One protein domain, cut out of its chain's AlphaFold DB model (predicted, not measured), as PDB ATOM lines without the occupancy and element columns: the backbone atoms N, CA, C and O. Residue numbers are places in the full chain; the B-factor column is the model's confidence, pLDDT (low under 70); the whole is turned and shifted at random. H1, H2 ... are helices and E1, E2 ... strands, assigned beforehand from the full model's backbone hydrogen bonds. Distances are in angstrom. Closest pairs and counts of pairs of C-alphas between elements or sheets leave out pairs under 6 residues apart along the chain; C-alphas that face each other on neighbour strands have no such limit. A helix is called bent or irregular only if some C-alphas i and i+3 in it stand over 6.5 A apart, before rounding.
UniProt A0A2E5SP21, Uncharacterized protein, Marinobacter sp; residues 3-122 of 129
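What this domain is: This is residues 3 to 122 of the 129 residues of an uncharacterized protein of Marinobacter sp (UniProt A0A2E5SP21). One strongly twisted sheet of six strands has a hairpin of two helices, H1 and H2, over one face, and no named helix is on its other face. H2 packs on E1 and E2 at one end of the sheet, H1 packs mainly on E4, the five-residue H4 packs on H2, and the four-residue H3 lies off the sheet in the link from E4 to E5, farthest of the elements from the mean of the C-alphas. The printed part has 120 residues with four named helices and six named strands, in the order H1 H2 E1 E2 E3 E4 H3 E5 E6 H4; the sheet runs E1 E2 E3 E4 E6 E5, all antiparallel, and the class is mixed, helices and strands. The whole is compact, with a radius of gyration of the C-alphas of 13.8 A, and rounded, spanning 39 by 30 by 27 A.

How they stand to each other: H1, residues 4 to 15, touches H2, residues 23 to 39, and the two form a helical hairpin at a shallow tilt of 24 degrees, opposite ways; their closest C-alphas, of Val 15 and Phe 23, are 5.8 A apart. E1, residues 42 to 47, E2, residues 54 to 61, E3, residues 69 to 76, and E4, residues 82 to 87, are a meander, each strand the antiparallel neighbour of the one before. In the hairpin of E1 and E2, N 44 and O 58 are within hydrogen-bond range at 2.8 A. In that of E2 and E3, N 71 and O 55 are 2.8 A apart, and in that of E3 and E4, N 85 and O 72 are 2.8 A apart. E3 bends by 61 degrees at residue 73. H1 and H2 are on one face of the sheet, two layers in all. H2 only just lies over E2 alone, at a height over the sheet of 8.3 A, and runs along the strands, at 19 degrees to E2 on the local plane. The closest C-alphas of H1 and E4 are those of Cys 8 and Ser 83, 6.2 A apart. H3, residues 95 to 98, is not on the sheet. E5, residues 102 to 104, and E6, residues 107 to 111, form a hairpin, with N 102 and O 109 at 2.9 A. E6 is staggered: its residues 107 to 109 pair with E5 and 109 to 111 with E4, where N 86 and O 110 are 2.9 A apart. E4, H3 and E5 are a split strand-helix-strand unit, two strands of one sheet that follow each other among the strands, with a helix between them along the chain and E6 between them in the sheet, and its crossover is right-handed. H4, residues 118 to 122, touches H2, with the C-alphas of Ile 35 and Ala 118 closest at 5.0 A. Every O i to N i+4 pair is within range in H4, 5 of 8 are in H1 and 11 of 13 in H2, and H3 is too short for such a pair.

Where its parts are: H1 begins at C-alpha 4 (-47.700, 20.294, -8.462) and is 15.7 A long; it is irregular, with C-alphas 10 and 13 at 7.1 A. H2 is 23.0 A long, E1 17.1 A, E2 23.6 A, E3 18.6 A, E4 16.1 A and E6 12.7 A. E2 begins at C-alpha 54 (-51.647, 34.033, -14.858). H3, E5 and H4 are short, and H4 ends at C-alpha 122 (-41.746, 27.235, -0.911).

The domain as a whole: The two C-alphas farthest apart, of Gln 17 and Asp 63, are 40.3 A apart. The printed part has no cut, and no link is long. The mean pLDDT of the printed part is 74.9; residues 11 to 27, 47 to 53 and 73 to 82 are under 70.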
ATOM      1  N   THR A   3     -48.651  16.581  -5.351       86.69
ATOM      2  CA  THR A   3     -47.626  17.182  -6.206       86.69
ATOM      3  C   THR A   3     -48.203  18.313  -7.060       86.69
ATOM      4  O   THR A   3     -49.405  18.361  -7.342       86.69
ATOM      5  N   ILE A   4     -47.339  19.220  -7.524       80.94
ATOM      6  CA  ILE A   4     -47.700  20.294  -8.462       80.94
ATOM      7  C   ILE A   4     -48.331  19.711  -9.735       80.94
ATOM      8  O   ILE A   4     -49.311  20.260 -10.235       80.94
ATOM      9  N   GLY A   5     -47.821  18.581 -10.230       80.56
ATOM     10  CA  GLY A   5     -48.352  17.856 -11.382       80.56
ATOM     11  C   GLY A   5     -49.755  17.307 -11.140       80.56
ATOM     12  O   GLY A   5     -50.637  17.533 -11.961       80.56
ATOM     13  N   GLU A   6     -50.014  16.673  -9.993       81.50
ATOM     14  CA  GLU A   6     -51.363  16.194  -9.646       81.50
ATOM     15  C   GLU A   6     -52.377  17.337  -9.521       81.50
ATOM     16  O   GLU A   6     -53.526  17.176  -9.935       81.50
ATOM     17  N   LEU A   7     -51.977  18.499  -8.993       77.00
ATOM     18  CA  LEU A   7     -52.807  19.709  -9.004       77.00
ATOM     19  C   LEU A   7     -53.054  20.180 -10.451       77.00
ATOM     20  O   LEU A   7     -54.205  20.318 -10.872       77.00
ATOM     21  N   CYS A   8     -51.994  20.339 -11.247       75.75
ATOM     22  CA  CYS A   8     -52.071  20.738 -12.657       75.75
ATOM     23  C   CYS A   8     -52.979  19.820 -13.495       75.75
ATOM     24  O   CYS A   8     -53.737  20.317 -14.333       75.75
ATOM     25  N   ASP A   9     -52.935  18.508 -13.259       77.00
ATOM     26  CA  ASP A   9     -53.691  17.498 -14.004       77.00
ATOM     27  C   ASP A   9     -55.140  17.361 -13.502       77.00
ATOM     28  O   ASP A   9     -56.050  17.159 -14.313       77.00
ATOM     29  N   THR A  10     -55.376  17.522 -12.190       73.44
ATOM     30  CA  THR A  10     -56.730  17.565 -11.597       73.44
ATOM     31  C   THR A  10     -57.536  18.704 -12.219       73.44
ATOM     32  O   THR A  10     -58.656  18.508 -12.686       73.44
ATOM     33  N   HIS A  11     -56.958  19.904 -12.236       67.56
ATOM     34  CA  HIS A  11     -57.690  21.136 -12.520       67.56
ATOM     35  C   HIS A  11     -57.633  21.550 -13.996       67.56
ATOM     36  O   HIS A  11     -58.541  22.216 -14.495       67.56
ATOM     37  N   GLY A  12     -56.631  21.084 -14.749       60.72
ATOM     38  CA  GLY A  12     -56.424  21.481 -16.140       60.72
ATOM     39  C   GLY A  12     -57.594  21.230 -17.084       60.72
ATOM     40  O   GLY A  12     -57.817  22.019 -18.007       60.72
ATOM     41  N   LYS A  13     -58.375  20.173 -16.843       57.84
ATOM     42  CA  LYS A  13     -59.547  19.831 -17.664       57.84
ATOM     43  C   LYS A  13     -60.604  20.943 -17.667       57.84
ATOM     44  O   LYS A  13     -61.264  21.126 -18.684       57.84
ATOM     45  N   HIS A  14     -60.700  21.714 -16.581       54.34
ATOM     46  CA  HIS A  14     -61.642  22.826 -16.431       54.34
ATOM     47  C   HIS A  14     -61.160  24.089 -17.164       54.34
ATOM     48  O   HIS A  14     -61.927  24.709 -17.900       54.34
ATOM     49  N   VAL A  15     -59.865  24.412 -17.050       52.97
ATOM     50  CA  VAL A  15     -59.240  25.597 -17.673       52.97
ATOM     51  C   VAL A  15     -59.416  25.605 -19.197       52.97
ATOM     52  O   VAL A  15     -59.730  26.631 -19.794       52.97
ATOM     53  N   SER A  16     -59.264  24.448 -19.848       51.06
ATOM     54  CA  SER A  16     -59.305  24.336 -21.316       51.06
ATOM     55  C   SER A  16     -60.708  24.344 -21.947       51.06
ATOM     56  O   SER A  16     -60.812  24.139 -23.153       51.06
ATOM     57  N   GLN A  17     -61.783  24.556 -21.178       47.12
ATOM     58  CA  GLN A  17     -63.165  24.542 -21.692       47.12
ATOM     59  C   GLN A  17     -63.869  25.910 -21.689       47.12
ATOM     60  O   GLN A  17     -65.066  25.971 -21.958       47.12
ATOM     61  N   GLY A  18     -63.160  27.009 -21.399       47.56
ATOM     62  CA  GLY A  18     -63.786  28.337 -21.306       47.56
ATOM     63  C   GLY A  18     -64.825  28.419 -20.182       47.56
ATOM     64  O   GLY A  18     -65.849  29.088 -20.321       47.56
ATOM     65  N   GLY A  19     -64.589  27.676 -19.093       44.00
ATOM     66  CA  GLY A  19     -65.426  27.697 -17.900       44.00
ATOM     67  C   GLY A  19     -65.455  29.080 -17.246       44.00
ATOM     68  O   GLY A  19     -64.572  29.904 -17.462       44.00
ATOM     69  N   LYS A  20     -66.479  29.329 -16.425       48.94
ATOM     70  CA  LYS A  20     -66.657  30.612 -15.721       48.94
ATOM     71  C   LYS A  20     -65.688  30.819 -14.550       48.94
ATOM     72  O   LYS A  20     -65.662  31.911 -13.994       48.94
ATOM     73  N   ASP A  21     -64.937  29.782 -14.188       51.12
ATOM     74  CA  ASP A  21     -64.105  29.724 -12.992       51.12
ATOM     75  C   ASP A  21     -62.616  29.839 -13.391       51.12
ATOM     76  O   ASP A  21     -62.092  28.931 -14.046       51.12
ATOM     77  N   PRO A  22     -61.922  30.938 -13.032       57.50
ATOM     78  CA  PRO A  22     -60.523  31.169 -13.387       57.50
ATOM     79  C   PRO A  22     -59.550  30.051 -12.989       57.50
ATOM     80  O   PRO A  22     -59.680  29.402 -11.946       57.50
ATOM     81  N   PHE A  23     -58.470  29.910 -13.767       59.38
ATOM     82  CA  PHE A  23     -57.321  29.056 -13.424       59.38
ATOM     83  C   PHE A  23     -56.744  29.376 -12.026       59.38
ATOM     84  O   PHE A  23     -56.361  28.459 -11.299       59.38
ATOM     85  N   TYR A  24     -56.746  30.654 -11.619       59.00
ATOM     86  CA  TYR A  24     -56.362  31.103 -10.272       59.00
ATOM     87  C   TYR A  24     -57.073  30.315  -9.159       59.00
ATOM     88  O   TYR A  24     -56.399  29.703  -8.332       59.00
ATOM     89  N   ILE A  25     -58.408  30.259  -9.199       58.41
ATOM     90  CA  ILE A  25     -59.245  29.604  -8.176       58.41
ATOM     91  C   ILE A  25     -58.998  28.090  -8.146       58.41
ATOM     92  O   ILE A  25     -59.082  27.444  -7.105       58.41
ATOM     93  N   THR A  26     -58.681  27.491  -9.296       62.19
ATOM     94  CA  THR A  26     -58.586  26.031  -9.408       62.19
ATOM     95  C   THR A  26     -57.186  25.470  -9.163       62.19
ATOM     96  O   THR A  26     -57.093  24.361  -8.656       62.19
ATOM     97  N   VAL A  27     -56.097  26.191  -9.454       66.19
ATOM     98  CA  VAL A  27     -54.718  25.686  -9.245       66.19
ATOM     99  C   VAL A  27     -53.921  26.524  -8.255       66.19
ATOM    100  O   VAL A  27     -53.242  25.969  -7.392       66.19
ATOM    101  N   VAL A  28     -53.979  27.851  -8.372       71.06
ATOM    102  CA  VAL A  28     -53.117  28.745  -7.586       71.06
ATOM    103  C   VAL A  28     -53.636  28.878  -6.155       71.06
ATOM    104  O   VAL A  28     -52.839  28.801  -5.228       71.06
ATOM    105  N   GLU A  29     -54.950  28.985  -5.951       73.69
ATOM    106  CA  GLU A  29     -55.574  28.983  -4.620       73.69
ATOM    107  C   GLU A  29     -55.275  27.701  -3.809       73.69
ATOM    108  O   GLU A  29     -54.770  27.827  -2.687       73.69
ATOM    109  N   PRO A  30     -55.486  26.472  -4.334       76.19
ATOM    110  CA  PRO A  30     -55.116  25.249  -3.619       76.19
ATOM    111  C   PRO A  30     -53.612  25.131  -3.360       76.19
ATOM    112  O   PRO A  30     -53.219  24.756  -2.258       76.19
ATOM    113  N   LEU A  31     -52.764  25.508  -4.326       76.00
ATOM    114  CA  LEU A  31     -51.312  25.503  -4.142       76.00
ATOM    115  C   LEU A  31     -50.879  26.472  -3.033       76.00
ATOM    116  O   LEU A  31     -50.130  26.081  -2.141       76.00
ATOM    117  N   LEU A  32     -51.373  27.713  -3.043       77.31
ATOM    118  CA  LEU A  32     -51.103  28.683  -1.979       77.31
ATOM    119  C   LEU A  32     -51.601  28.174  -0.620       77.31
ATOM    120  O   LEU A  32     -50.886  28.312   0.367       77.31
ATOM    121  N   SER A  33     -52.760  27.513  -0.578       81.19
ATOM    122  CA  SER A  33     -53.309  26.911   0.645       81.19
ATOM    123  C   SER A  33     -52.439  25.766   1.186       81.19
ATOM    124  O   SER A  33     -52.163  25.727   2.387       81.19
ATOM    125  N   GLU A  34     -51.946  24.863   0.325       79.31
ATOM    126  CA  GLU A  34     -50.985  23.820   0.724       79.31
ATOM    127  C   GLU A  34     -49.626  24.431   1.135       79.31
ATOM    128  O   GLU A  34     -48.991  23.919   2.060       79.31
ATOM    129  N   ILE A  35     -49.194  25.556   0.545       78.31
ATOM    130  CA  ILE A  35     -47.979  26.285   0.964       78.31
ATOM    131  C   ILE A  35     -48.167  26.912   2.350       78.31
ATOM    132  O   ILE A  35     -47.295  26.731   3.201       78.31
ATOM    133  N   GLU A  36     -49.273  27.611   2.624       83.38
ATOM    134  CA  GLU A  36     -49.527  28.186   3.955       83.38
ATOM    135  C   GLU A  36     -49.524  27.106   5.044       83.38
ATOM    136  O   GLU A  36     -48.876  27.264   6.081       83.38
ATOM    137  N   ALA A  37     -50.216  25.992   4.785       82.50
ATOM    138  CA  ALA A  37     -50.360  24.889   5.730       82.50
ATOM    139  C   ALA A  37     -49.045  24.136   6.001       82.50
ATOM    140  O   ALA A  37     -48.847  23.655   7.116       82.50
ATOM    141  N   SER A  38     -48.153  24.029   5.010       75.00
ATOM    142  CA  SER A  38     -46.879  23.300   5.134       75.00
ATOM    143  C   SER A  38     -45.710  24.167   5.617       75.00
ATOM    144  O   SER A  38     -44.865  23.687   6.369       75.00
ATOM    145  N   SER A  39     -45.653  25.443   5.222       74.44
ATOM    146  CA  SER A  39     -44.489  26.319   5.454       74.44
ATOM    147  C   SER A  39     -44.696  27.411   6.514       74.44
ATOM    148  O   SER A  39     -43.740  28.102   6.882       74.44
ATOM    149  N   GLY A  40     -45.928  27.599   7.006       74.94
ATOM    150  CA  GLY A  40     -46.275  28.654   7.968       74.94
ATOM    151  C   GLY A  40     -46.203  30.078   7.400       74.94
ATOM    152  O   GLY A  40     -46.208  31.048   8.160       74.94
ATOM    153  N   LEU A  41     -46.104  30.215   6.077       82.81
ATOM    154  CA  LEU A  41     -46.186  31.490   5.367       82.81
ATOM    155  C   LEU A  41     -47.642  31.958   5.250       82.81
ATOM    156  O   LEU A  41     -48.569  31.156   5.358       82.81
ATOM    157  N   LYS A  42     -47.842  33.252   4.977       85.06
ATOM    158  CA  LYS A  42     -49.145  33.792   4.562       85.06
ATOM    159  C   LYS A  42     -49.097  34.353   3.151       85.06
ATOM    160  O   LYS A  42     -48.278  35.221   2.871       85.06
ATOM    161  N   GLY A  43     -49.933  33.827   2.269       79.81
ATOM    162  CA  GLY A  43     -50.026  34.215   0.871       79.81
ATOM    163  C   GLY A  43     -51.028  35.345   0.646       79.81
ATOM    164  O   GLY A  43     -51.991  35.529   1.385       79.81
ATOM    165  N   SER A  44     -50.813  36.086  -0.429       79.19
ATOM    166  CA  SER A  44     -51.830  36.881  -1.104       79.19
ATOM    167  C   SER A  44     -51.572  36.825  -2.605       79.19
ATOM    168  O   SER A  44     -50.436  36.623  -3.043       79.19
ATOM    169  N   TYR A  45     -52.618  37.005  -3.407       73.31
ATOM    170  CA  TYR A  45     -52.482  37.049  -4.856       73.31
ATOM    171  C   TYR A  45     -53.077  38.312  -5.467       73.31
ATOM    172  O   TYR A  45     -53.819  39.066  -4.837       73.31
ATOM    173  N   GLU A  46     -52.752  38.507  -6.735       70.31
ATOM    174  CA  GLU A  46     -53.362  39.469  -7.638       70.31
ATOM    175  C   GLU A  46     -53.461  38.782  -9.015       70.31
ATOM    176  O   GLU A  46     -52.505  38.143  -9.457       70.31
ATOM    177  N   VAL A  47     -54.625  38.811  -9.670       65.69
ATOM    178  CA  VAL A  47     -54.806  38.147 -10.976       65.69
ATOM    179  C   VAL A  47     -54.373  39.115 -12.074       65.69
ATOM    180  O   VAL A  47     -54.953  40.190 -12.209       65.69
ATOM    181  N   GLU A  48     -53.361  38.744 -12.862       58.78
ATOM    182  CA  GLU A  48     -52.795  39.605 -13.909       58.78
ATOM    183  C   GLU A  48     -52.934  38.958 -15.293       58.78
ATOM    184  O   GLU A  48     -52.145  38.103 -15.693       58.78
ATOM    185  N   GLY A  49     -53.924  39.407 -16.064       55.72
ATOM    186  CA  GLY A  49     -54.065  39.040 -17.472       55.72
ATOM    187  C   GLY A  49     -55.515  38.906 -17.926       55.72
ATOM    188  O   GLY A  49     -56.430  38.730 -17.134       55.72
ATOM    189  N   ARG A  50     -55.727  38.966 -19.244       48.25
ATOM    190  CA  ARG A  50     -57.063  38.960 -19.873       48.25
ATOM    191  C   ARG A  50     -57.684  37.558 -20.039       48.25
ATOM    192  O   ARG A  50     -58.732  37.437 -20.663       48.25
ATOM    193  N   PHE A  51     -57.007  36.510 -19.567       50.75
ATOM    194  CA  PHE A  51     -57.302  35.110 -19.908       50.75
ATOM    195  C   PHE A  51     -57.110  34.134 -18.732       50.75
ATOM    196  O   PHE A  51     -56.879  32.954 -18.966       50.75
ATOM    197  N   ASP A  52     -57.135  34.622 -17.487       59.88
ATOM    198  CA  ASP A  52     -57.096  33.853 -16.224       59.88
ATOM    199  C   ASP A  52     -55.874  32.955 -15.936       59.88
ATOM    200  O   ASP A  52     -55.629  32.640 -14.777       59.88
ATOM    201  N   VAL A  53     -55.073  32.570 -16.935       61.53
ATOM    202  CA  VAL A  53     -53.930  31.629 -16.861       61.53
ATOM    203  C   VAL A  53     -52.681  32.149 -16.125       61.53
ATOM    204  O   VAL A  53     -51.639  31.489 -16.139       61.53
ATOM    205  N   LYS A  54     -52.762  33.334 -15.509       71.44
ATOM    206  CA  LYS A  54     -51.647  34.033 -14.858       71.44
ATOM    207  C   LYS A  54     -52.052  34.617 -13.510       71.44
ATOM    208  O   LYS A  54     -53.106  35.238 -13.387       71.44
ATOM    209  N   ALA A  55     -51.185  34.452 -12.515       75.81
ATOM    210  CA  ALA A  55     -51.393  34.973 -11.168       75.81
ATOM    211  C   ALA A  55     -50.088  35.497 -10.561       75.81
ATOM    212  O   ALA A  55     -49.033  34.873 -10.681       75.81
ATOM    213  N   LEU A  56     -50.175  36.626  -9.866       79.62
ATOM    214  CA  LEU A  56     -49.098  37.220  -9.086       79.62
ATOM    215  C   LEU A  56     -49.220  36.763  -7.636       79.62
ATOM    216  O   LEU A  56     -50.077  37.262  -6.914       79.62
ATOM    217  N   ALA A  57     -48.365  35.848  -7.189       81.81
ATOM    218  CA  ALA A  57     -48.280  35.472  -5.782       81.81
ATOM    219  C   ALA A  57     -47.294  36.380  -5.028       81.81
ATOM    220  O   ALA A  57     -46.191  36.661  -5.506       81.81
ATOM    221  N   ARG A  58     -47.674  36.806  -3.822       86.25
ATOM    222  CA  ARG A  58     -46.809  37.444  -2.819       86.25
ATOM    223  C   ARG A  58     -47.009  36.704  -1.492       86.25
ATOM    224  O   ARG A  58     -48.107  36.242  -1.200       86.25
ATOM    225  N   PHE A  59     -45.969  36.586  -0.679       86.31
ATOM    226  CA  PHE A  59     -46.011  35.888   0.609       86.31
ATOM    227  C   PHE A  59     -45.528  36.799   1.737       86.31
ATOM    228  O   PHE A  59     -44.848  37.796   1.495       86.31
ATOM    229  N   ARG A  60     -45.851  36.452   2.982       85.19
ATOM    230  CA  ARG A  60     -45.427  37.147   4.201       85.19
ATOM    231  C   ARG A  60     -44.917  36.185   5.263       85.19
ATOM    232  O   ARG A  60     -45.420  35.065   5.389       85.19
ATOM    233  N   LYS A  61     -43.940  36.652   6.043       85.44
ATOM    234  CA  LYS A  61     -43.374  35.962   7.208       85.44
ATOM    235  C   LYS A  61     -42.986  36.991   8.273       85.44
ATOM    236  O   LYS A  61     -41.946  37.636   8.171       85.44
ATOM    237  N   GLY A  62     -43.844  37.161   9.280       85.06
ATOM    238  CA  GLY A  62     -43.807  38.363  10.120       85.06
ATOM    239  C   GLY A  62     -44.071  39.607   9.266       85.06
ATOM    240  O   GLY A  62     -44.872  39.551   8.333       85.06
ATOM    241  N   ASP A  63     -43.353  40.694   9.539       84.12
ATOM    242  CA  ASP A  63     -43.484  41.957   8.795       84.12
ATOM    243  C   ASP A  63     -42.858  41.909   7.386       84.12
ATOM    244  O   ASP A  63     -43.150  42.753   6.535       84.12
ATOM    245  N   LYS A  64     -42.019  40.901   7.100       86.06
ATOM    246  CA  LYS A  64     -41.360  40.736   5.797       86.06
ATOM    247  C   LYS A  64     -42.341  40.232   4.742       86.06
ATOM    248  O   LYS A  64     -43.050  39.247   4.956       86.06
ATOM    249  N   THR A  65     -42.336  40.880   3.577       85.56
ATOM    250  CA  THR A  65     -43.059  40.455   2.365       85.56
ATOM    251  C   THR A  65     -42.057  39.893   1.348       85.56
ATOM    252  O   THR A  65     -40.905  40.318   1.322       85.56
ATOM    253  N   SER A  66     -42.461  38.900   0.555       84.88
ATOM    254  CA  SER A  66     -41.611  38.266  -0.457       84.88
ATOM    255  C   SER A  66     -41.506  39.084  -1.739       84.88
ATOM    256  O   SER A  66     -42.324  39.973  -1.997       84.88
ATOM    257  N   GLN A  67     -40.600  38.671  -2.630       82.62
ATOM    258  CA  GLN A  67     -40.710  39.059  -4.032       82.62
ATOM    259  C   GLN A  67     -42.057  38.609  -4.623       82.62
ATOM    260  O   GLN A  67     -42.631  37.597  -4.211       82.62
ATOM    261  N   GLN A  68     -42.531  39.341  -5.628       83.38
ATOM    262  CA  GLN A  68     -43.672  38.951  -6.451       83.38
ATOM    263  C   GLN A  68     -43.273  37.806  -7.397       83.38
ATOM    264  O   GLN A  68     -42.270  37.907  -8.104       83.38
ATOM    265  N   LEU A  69     -44.059  36.729  -7.413       83.75
ATOM    266  CA  LEU A  69     -43.906  35.590  -8.319       83.75
ATOM    267  C   LEU A  69     -45.044  35.599  -9.340       83.75
ATOM    268  O   LEU A  69     -46.193  35.363  -8.970       83.75
ATOM    269  N   LEU A  70     -44.739  35.844 -10.616       83.81
ATOM    270  CA  LEU A  70     -45.711  35.689 -11.700       83.81
ATOM    271  C   LEU A  70     -45.734  34.220 -12.145       83.81
ATOM    272  O   LEU A  70     -44.818  33.745 -12.817       83.81
ATOM    273  N   ILE A  71     -46.783  33.513 -11.738       80.06
ATOM    274  CA  ILE A  71     -47.055  32.110 -12.049       80.06
ATOM    275  C   ILE A  71     -47.893  32.045 -13.332       80.06
ATOM    276  O   ILE A  71     -48.875  32.775 -13.474       80.06
ATOM    277  N   ASP A  72     -47.508  31.168 -14.256       76.88
ATOM    278  CA  ASP A  72     -48.080  31.011 -15.595       76.88
ATOM    279  C   ASP A  72     -48.301  29.520 -15.898       76.88
ATOM    280  O   ASP A  72     -47.406  28.699 -15.689       76.88
ATOM    281  N   TYR A  73     -49.492  29.162 -16.376       69.62
ATOM    282  CA  TYR A  73     -49.906  27.777 -16.658       69.62
ATOM    283  C   TYR A  73     -50.076  27.483 -18.157       69.62
ATOM    284  O   TYR A  73     -50.589  26.439 -18.555       69.62
ATOM    285  N   THR A  74     -49.600  28.383 -19.020       63.19
ATOM    286  CA  THR A  74     -49.481  28.118 -20.464       63.19
ATOM    287  C   THR A  74     -48.282  27.229 -20.825       63.19
ATOM    288  O   THR A  74     -48.064  26.941 -21.998       63.19
ATOM    289  N   GLY A  75     -47.505  26.784 -19.829       62.62
ATOM    290  CA  GLY A  75     -46.303  25.977 -20.015       62.62
ATOM    291  C   GLY A  75     -46.572  24.478 -20.142       62.62
ATOM    292  O   GLY A  75     -47.035  23.827 -19.201       62.62
ATOM    293  N   GLU A  76     -46.177  23.912 -21.278       61.00
ATOM    294  CA  GLU A  76     -45.889  22.482 -21.390       61.00
ATOM    295  C   GLU A  76     -44.517  22.203 -20.756       61.00
ATOM    296  O   GLU A  76     -43.535  22.901 -21.017       61.00
ATOM    297  N   ALA A  77     -44.442  21.196 -19.888       59.59
ATOM    298  CA  ALA A  77     -43.176  20.698 -19.366       59.59
ATOM    299  C   ALA A  77     -42.479  19.788 -20.400       59.59
ATOM    300  O   ALA A  77     -43.125  19.285 -21.321       59.59
ATOM    301  N   PRO A  78     -41.166  19.513 -20.252       53.75
ATOM    302  CA  PRO A  78     -40.422  18.653 -21.183       53.75
ATOM    303  C   PRO A  78     -40.920  17.198 -21.290       53.75
ATOM    304  O   PRO A  78     -40.458  16.472 -22.166       53.75
ATOM    305  N   ASP A  79     -41.833  16.763 -20.415       61.66
ATOM    306  CA  ASP A  79     -42.527  15.468 -20.465       61.66
ATOM    307  C   ASP A  79     -43.841  15.504 -21.281       61.66
ATOM    308  O   ASP A  79     -44.519  14.484 -21.395       61.66
ATOM    309  N   GLY A  80     -44.219  16.663 -21.836       61.78
ATOM    310  CA  GLY A  80     -45.511  16.895 -22.494       61.78
ATOM    311  C   GLY A  80     -46.687  17.060 -21.521       61.78
ATOM    312  O   GLY A  80     -47.832  17.204 -21.949       61.78
ATOM    313  N   GLY A  81     -46.436  17.038 -20.209       64.88
ATOM    314  CA  GLY A  81     -47.428  17.339 -19.186       64.88
ATOM    315  C   GLY A  81     -47.626  18.845 -19.017       64.88
ATOM    316  O   GLY A  81     -46.732  19.646 -19.285       64.88
ATOM    317  N   ARG A  82     -48.789  19.261 -18.510       69.25
ATOM    318  CA  ARG A  82     -48.992  20.666 -18.120       69.25
ATOM    319  C   ARG A  82     -48.186  20.978 -16.863       69.25
ATOM    320  O   ARG A  82     -48.154  20.153 -15.946       69.25
ATOM    321  N   SER A  83     -47.581  22.158 -16.782       71.19
ATOM    322  CA  SER A  83     -46.886  22.595 -15.570       71.19
ATOM    323  C   SER A  83     -47.026  24.093 -15.312       71.19
ATOM    324  O   SER A  83     -47.572  24.848 -16.114       71.19
ATOM    325  N   LEU A  84     -46.524  24.515 -14.155       79.25
ATOM    326  CA  LEU A  84     -46.359  25.914 -13.798       79.25
ATOM    327  C   LEU A  84     -44.978  26.395 -14.250       79.25
ATOM    328  O   LEU A  84     -43.954  25.794 -13.917       79.25
ATOM    329  N   MET A  85     -44.944  27.514 -14.959       82.62
ATOM    330  CA  MET A  85     -43.748  28.330 -15.142       82.62
ATOM    331  C   MET A  85     -43.817  29.505 -14.172       82.62
ATOM    332  O   MET A  85     -44.885  30.086 -13.978       82.62
ATOM    333  N   ILE A  86     -42.685  29.894 -13.589       84.81
ATOM    334  CA  ILE A  86     -42.583  31.154 -12.849       84.81
ATOM    335  C   ILE A  86     -41.651  32.105 -13.584       84.81
ATOM    336  O   ILE A  86     -40.464  31.834 -13.765       84.81
ATOM    337  N   TRP A  87     -42.202  33.252 -13.955       84.69
ATOM    338  CA  TRP A  87     -41.470  34.410 -14.438       84.69
ATOM    339  C   TRP A  87     -40.759  35.067 -13.253       84.69
ATOM    340  O   TRP A  87     -41.400  35.647 -12.372       84.69
ATOM    341  N   ILE A  88     -39.431  34.938 -13.190       79.44
ATOM    342  CA  ILE A  88     -38.630  35.409 -12.052       79.44
ATOM    343  C   ILE A  88     -37.240  35.866 -12.497       79.44
ATOM    344  O   ILE A  88     -36.593  35.240 -13.335       79.44
ATOM    345  N   ASN A  89     -36.738  36.942 -11.886       83.38
ATOM    346  CA  ASN A  89     -35.337  37.330 -12.016       83.38
ATOM    347  C   ASN A  89     -34.441  36.206 -11.442       83.38
ATOM    348  O   ASN A  89     -34.563  35.905 -10.251       83.38
ATOM    349  N   PRO A  90     -33.507  35.614 -12.215       82.62
ATOM    350  CA  PRO A  90     -32.650  34.527 -11.740       82.62
ATOM    351  C   PRO A  90     -31.788  34.904 -10.535       82.62
ATOM    352  O   PRO A  90     -31.341  34.025  -9.803       82.62
ATOM    353  N   ASN A  91     -31.564  36.197 -10.278       84.56
ATOM    354  CA  ASN A  91     -30.870  36.636  -9.072       84.56
ATOM    355  C   ASN A  91     -31.659  36.381  -7.786       84.56
ATOM    356  O   ASN A  91     -31.031  36.094  -6.766       84.56
ATOM    357  N   ASN A  92     -32.991  36.369  -7.865       81.62
ATOM    358  CA  ASN A  92     -33.894  36.145  -6.739       81.62
ATOM    359  C   ASN A  92     -34.038  34.651  -6.394       81.62
ATOM    360  O   ASN A  92     -34.596  34.322  -5.354       81.62
ATOM    361  N   LEU A  93     -33.530  33.734  -7.229       83.56
ATOM    362  CA  LEU A  93     -33.544  32.296  -6.949       83.56
ATOM    363  C   LEU A  93     -32.381  31.870  -6.027       83.56
ATOM    364  O   LEU A  93     -31.263  32.382  -6.160       83.56
ATOM    365  N   PRO A  94     -32.581  30.867  -5.150       83.44
ATOM    366  CA  PRO A  94     -31.483  30.171  -4.479       83.44
ATOM    367  C   PRO A  94     -30.458  29.633  -5.486       83.44
ATOM    368  O   PRO A  94     -30.830  29.115  -6.537       83.44
ATOM    369  N   ALA A  95     -29.164  29.677  -5.148       85.81
ATOM    370  CA  ALA A  95     -28.081  29.299  -6.066       85.81
ATOM    371  C   ALA A  95     -28.262  27.903  -6.706       85.81
ATOM    372  O   ALA A  95     -28.073  27.758  -7.910       85.81
ATOM    373  N   LYS A  96     -28.732  26.913  -5.929       87.06
ATOM    374  CA  LYS A  96     -29.021  25.540  -6.394       87.06
ATOM    375  C   LYS A  96     -30.127  25.434  -7.462       87.06
ATOM    376  O   LYS A  96     -30.241  24.405  -8.118       87.06
ATOM    377  N   LEU A  97     -30.953  26.473  -7.612       87.12
ATOM    378  CA  LEU A  97     -32.086  26.531  -8.544       87.12
ATOM    379  C   LEU A  97     -31.785  27.389  -9.785       87.12
ATOM    380  O   LEU A  97     -32.423  27.204 -10.816       87.12
ATOM    381  N   LYS A  98     -30.774  28.273  -9.743       87.31
ATOM    382  CA  LYS A  98     -30.420  29.155 -10.877       87.31
ATOM    383  C   LYS A  98     -30.077  28.391 -12.163       87.31
ATOM    384  O   LYS A  98     -30.393  28.865 -13.246       87.31
ATOM    385  N   ALA A  99     -29.485  27.202 -12.042       86.75
ATOM    386  CA  ALA A  99     -29.120  26.345 -13.176       86.75
ATOM    387  C   ALA A  99     -30.316  25.665 -13.882       86.75
ATOM    388  O   ALA A  99     -30.118  25.020 -14.905       86.75
ATOM    389  N   GLN A 100     -31.533  25.785 -13.340       86.44
ATOM    390  CA  GLN A 100     -32.763  25.210 -13.907       86.44
ATOM    391  C   GLN A 100     -33.629  26.269 -14.618       86.44
ATOM    392  O   GLN A 100     -34.678  25.941 -15.163       86.44
ATOM    393  N   VAL A 101     -33.204  27.539 -14.622       86.12
ATOM    394  CA  VAL A 101     -33.856  28.604 -15.398       86.12
ATOM    395  C   VAL A 101     -33.665  28.343 -16.889       86.12
ATOM    396  O   VAL A 101     -32.548  28.091 -17.339       86.12
ATOM    397  N   VAL A 102     -34.741  28.486 -17.661       84.06
ATOM    398  CA  VAL A 102     -34.710  28.443 -19.126       84.06
ATOM    399  C   VAL A 102     -35.026  29.820 -19.716       84.06
ATOM    400  O   VAL A 102     -35.753  30.625 -19.129       84.06
ATOM    401  N   ASN A 103     -34.457  30.105 -20.887       80.31
ATOM    402  CA  ASN A 103     -34.645  31.377 -21.582       80.31
ATOM    403  C   ASN A 103     -35.893  31.310 -22.476       80.31
ATOM    404  O   ASN A 103     -35.850  30.683 -23.534       80.31
ATOM    405  N   HIS A 104     -36.980  31.979 -22.087       75.69
ATOM    406  CA  HIS A 104     -38.129  32.209 -22.967       75.69
ATOM    407  C   HIS A 104     -37.917  33.507 -23.775       75.69
ATOM    408  O   HIS A 104     -37.284  34.437 -23.269       75.69
ATOM    409  N   PRO A 105     -38.488  33.657 -24.988       71.88
ATOM    410  CA  PRO A 105     -38.434  34.913 -25.752       71.88
ATOM    411  C   PRO A 105     -38.937  36.175 -25.024       71.88
ATOM    412  O   PRO A 105     -38.626  37.284 -25.445       71.88
ATOM    413  N   SER A 106     -39.694  36.018 -23.933       71.50
ATOM    414  CA  SER A 106     -40.214  37.116 -23.099       71.50
ATOM    415  C   SER A 106     -39.407  37.354 -21.811       71.50
ATOM    416  O   SER A 106     -39.788  38.204 -21.011       71.50
ATOM    417  N   GLY A 107     -38.318  36.607 -21.585       81.12
ATOM    418  CA  GLY A 107     -37.496  36.669 -20.371       81.12
ATOM    419  C   GLY A 107     -37.195  35.297 -19.737       81.12
ATOM    420  O   GLY A 107     -37.600  34.258 -20.259       81.12
ATOM    421  N   PRO A 108     -36.464  35.272 -18.611       84.06
ATOM    422  CA  PRO A 108     -36.140  34.042 -17.891       84.06
ATOM    423  C   PRO A 108     -37.360  33.461 -17.161       84.06
ATOM    424  O   PRO A 108     -38.086  34.185 -16.473       84.06
ATOM    425  N   VAL A 109     -37.539  32.140 -17.250       85.62
ATOM    426  CA  VAL A 109     -38.561  31.395 -16.494       85.62
ATOM    427  C   VAL A 109     -37.958  30.211 -15.746       85.62
ATOM    428  O   VAL A 109     -37.038  29.548 -16.226       85.62
ATOM    429  N   PHE A 110     -38.500  29.926 -14.566       87.81
ATOM    430  CA  PHE A 110     -38.237  28.701 -13.819       87.81
ATOM    431  C   PHE A 110     -39.400  27.717 -14.052       87.81
ATOM    432  O   PHE A 110     -40.517  28.005 -13.612       87.81
ATOM    433  N   PRO A 111     -39.191  26.584 -14.747       86.50
ATOM    434  CA  PRO A 111     -40.208  25.549 -14.888       86.50
ATOM    435  C   PRO A 111     -40.301  24.751 -13.582       86.50
ATOM    436  O   PRO A 111     -39.312  24.185 -13.122       86.50
ATOM    437  N   ILE A 112     -41.485  24.690 -12.977       85.81
ATOM    438  CA  ILE A 112     -41.705  23.904 -11.760       85.81
ATOM    439  C   ILE A 112     -41.725  22.412 -12.130       85.81
ATOM    440  O   ILE A 112     -42.505  22.016 -13.004       85.81
ATOM    441  N   PRO A 113     -40.909  21.553 -11.491       86.69
ATOM    442  CA  PRO A 113     -40.982  20.112 -11.705       86.69
ATOM    443  C   PRO A 113     -42.338  19.554 -11.260       86.69
ATOM    444  O   PRO A 113     -42.781  19.783 -10.134       86.69
ATOM    445  N   ARG A 114     -42.997  18.778 -12.131       86.06
ATOM    446  CA  ARG A 114     -44.335  18.207 -11.873       86.06
ATOM    447  C   ARG A 114     -44.384  17.296 -10.636       86.06
ATOM    448  O   ARG A 114     -45.451  17.128 -10.063       86.06
ATOM    449  N   ASN A 115     -43.253  16.752 -10.188       87.12
ATOM    450  CA  ASN A 115     -43.157  15.914  -8.989       87.12
ATOM    451  C   ASN A 115     -42.912  16.686  -7.676       87.12
ATOM    452  O   ASN A 115     -42.898  16.048  -6.628       87.12
ATOM    453  N   TRP A 116     -42.685  18.004  -7.711       88.62
ATOM    454  CA  TRP A 116     -42.522  18.800  -6.488       88.62
ATOM    455  C   TRP A 116     -43.812  18.863  -5.676       88.62
ATOM    456  O   TRP A 116     -44.914  18.732  -6.206       88.62
ATOM    457  N   THR A 117     -43.661  19.145  -4.392       87.00
ATOM    458  CA  THR A 117     -44.726  19.448  -3.435       87.00
ATOM    459  C   THR A 117     -44.773  20.944  -3.086       87.00
ATOM    460  O   THR A 117     -43.898  21.723  -3.472       87.00
ATOM    461  N   ALA A 118     -45.785  21.362  -2.317       82.06
ATOM    462  CA  ALA A 118     -45.905  22.736  -1.817       82.06
ATOM    463  C   ALA A 118     -44.696  23.188  -0.965       82.06
ATOM    464  O   ALA A 118     -44.250  24.332  -1.068       82.06
ATOM    465  N   GLU A 119     -44.110  22.282  -0.175       84.88
ATOM    466  CA  GLU A 119     -42.905  22.561   0.615       84.88
ATOM    467  C   GLU A 119     -41.679  22.802  -0.284       84.88
ATOM    468  O   GLU A 119     -40.916  23.744  -0.059       84.88
ATOM    469  N   GLU A 120     -41.506  22.019  -1.353       88.44
ATOM    470  CA  GLU A 120     -40.423  22.218  -2.326       88.44
ATOM    471  C   GLU A 120     -40.600  23.513  -3.124       88.44
ATOM    472  O   GLU A 120     -39.639  24.271  -3.279       88.44
ATOM    473  N   PHE A 121     -41.834  23.833  -3.529       86.88
ATOM    474  CA  PHE A 121     -42.175  25.127  -4.122       86.88
ATOM    475  C   PHE A 121     -41.799  26.291  -3.191       86.88
ATOM    476  O   PHE A 121     -41.244  27.291  -3.652       86.88
ATOM    477  N   SER A 122     -42.037  26.165  -1.878       84.75
ATOM    478  CA  SER A 122     -41.746  27.235  -0.911       84.75
ATOM    479  C   SER A 122     -40.272  27.667  -0.891       84.75
ATOM    480  O   SER A 122     -39.969  28.810  -0.555       84.75
TER     481      SER A 122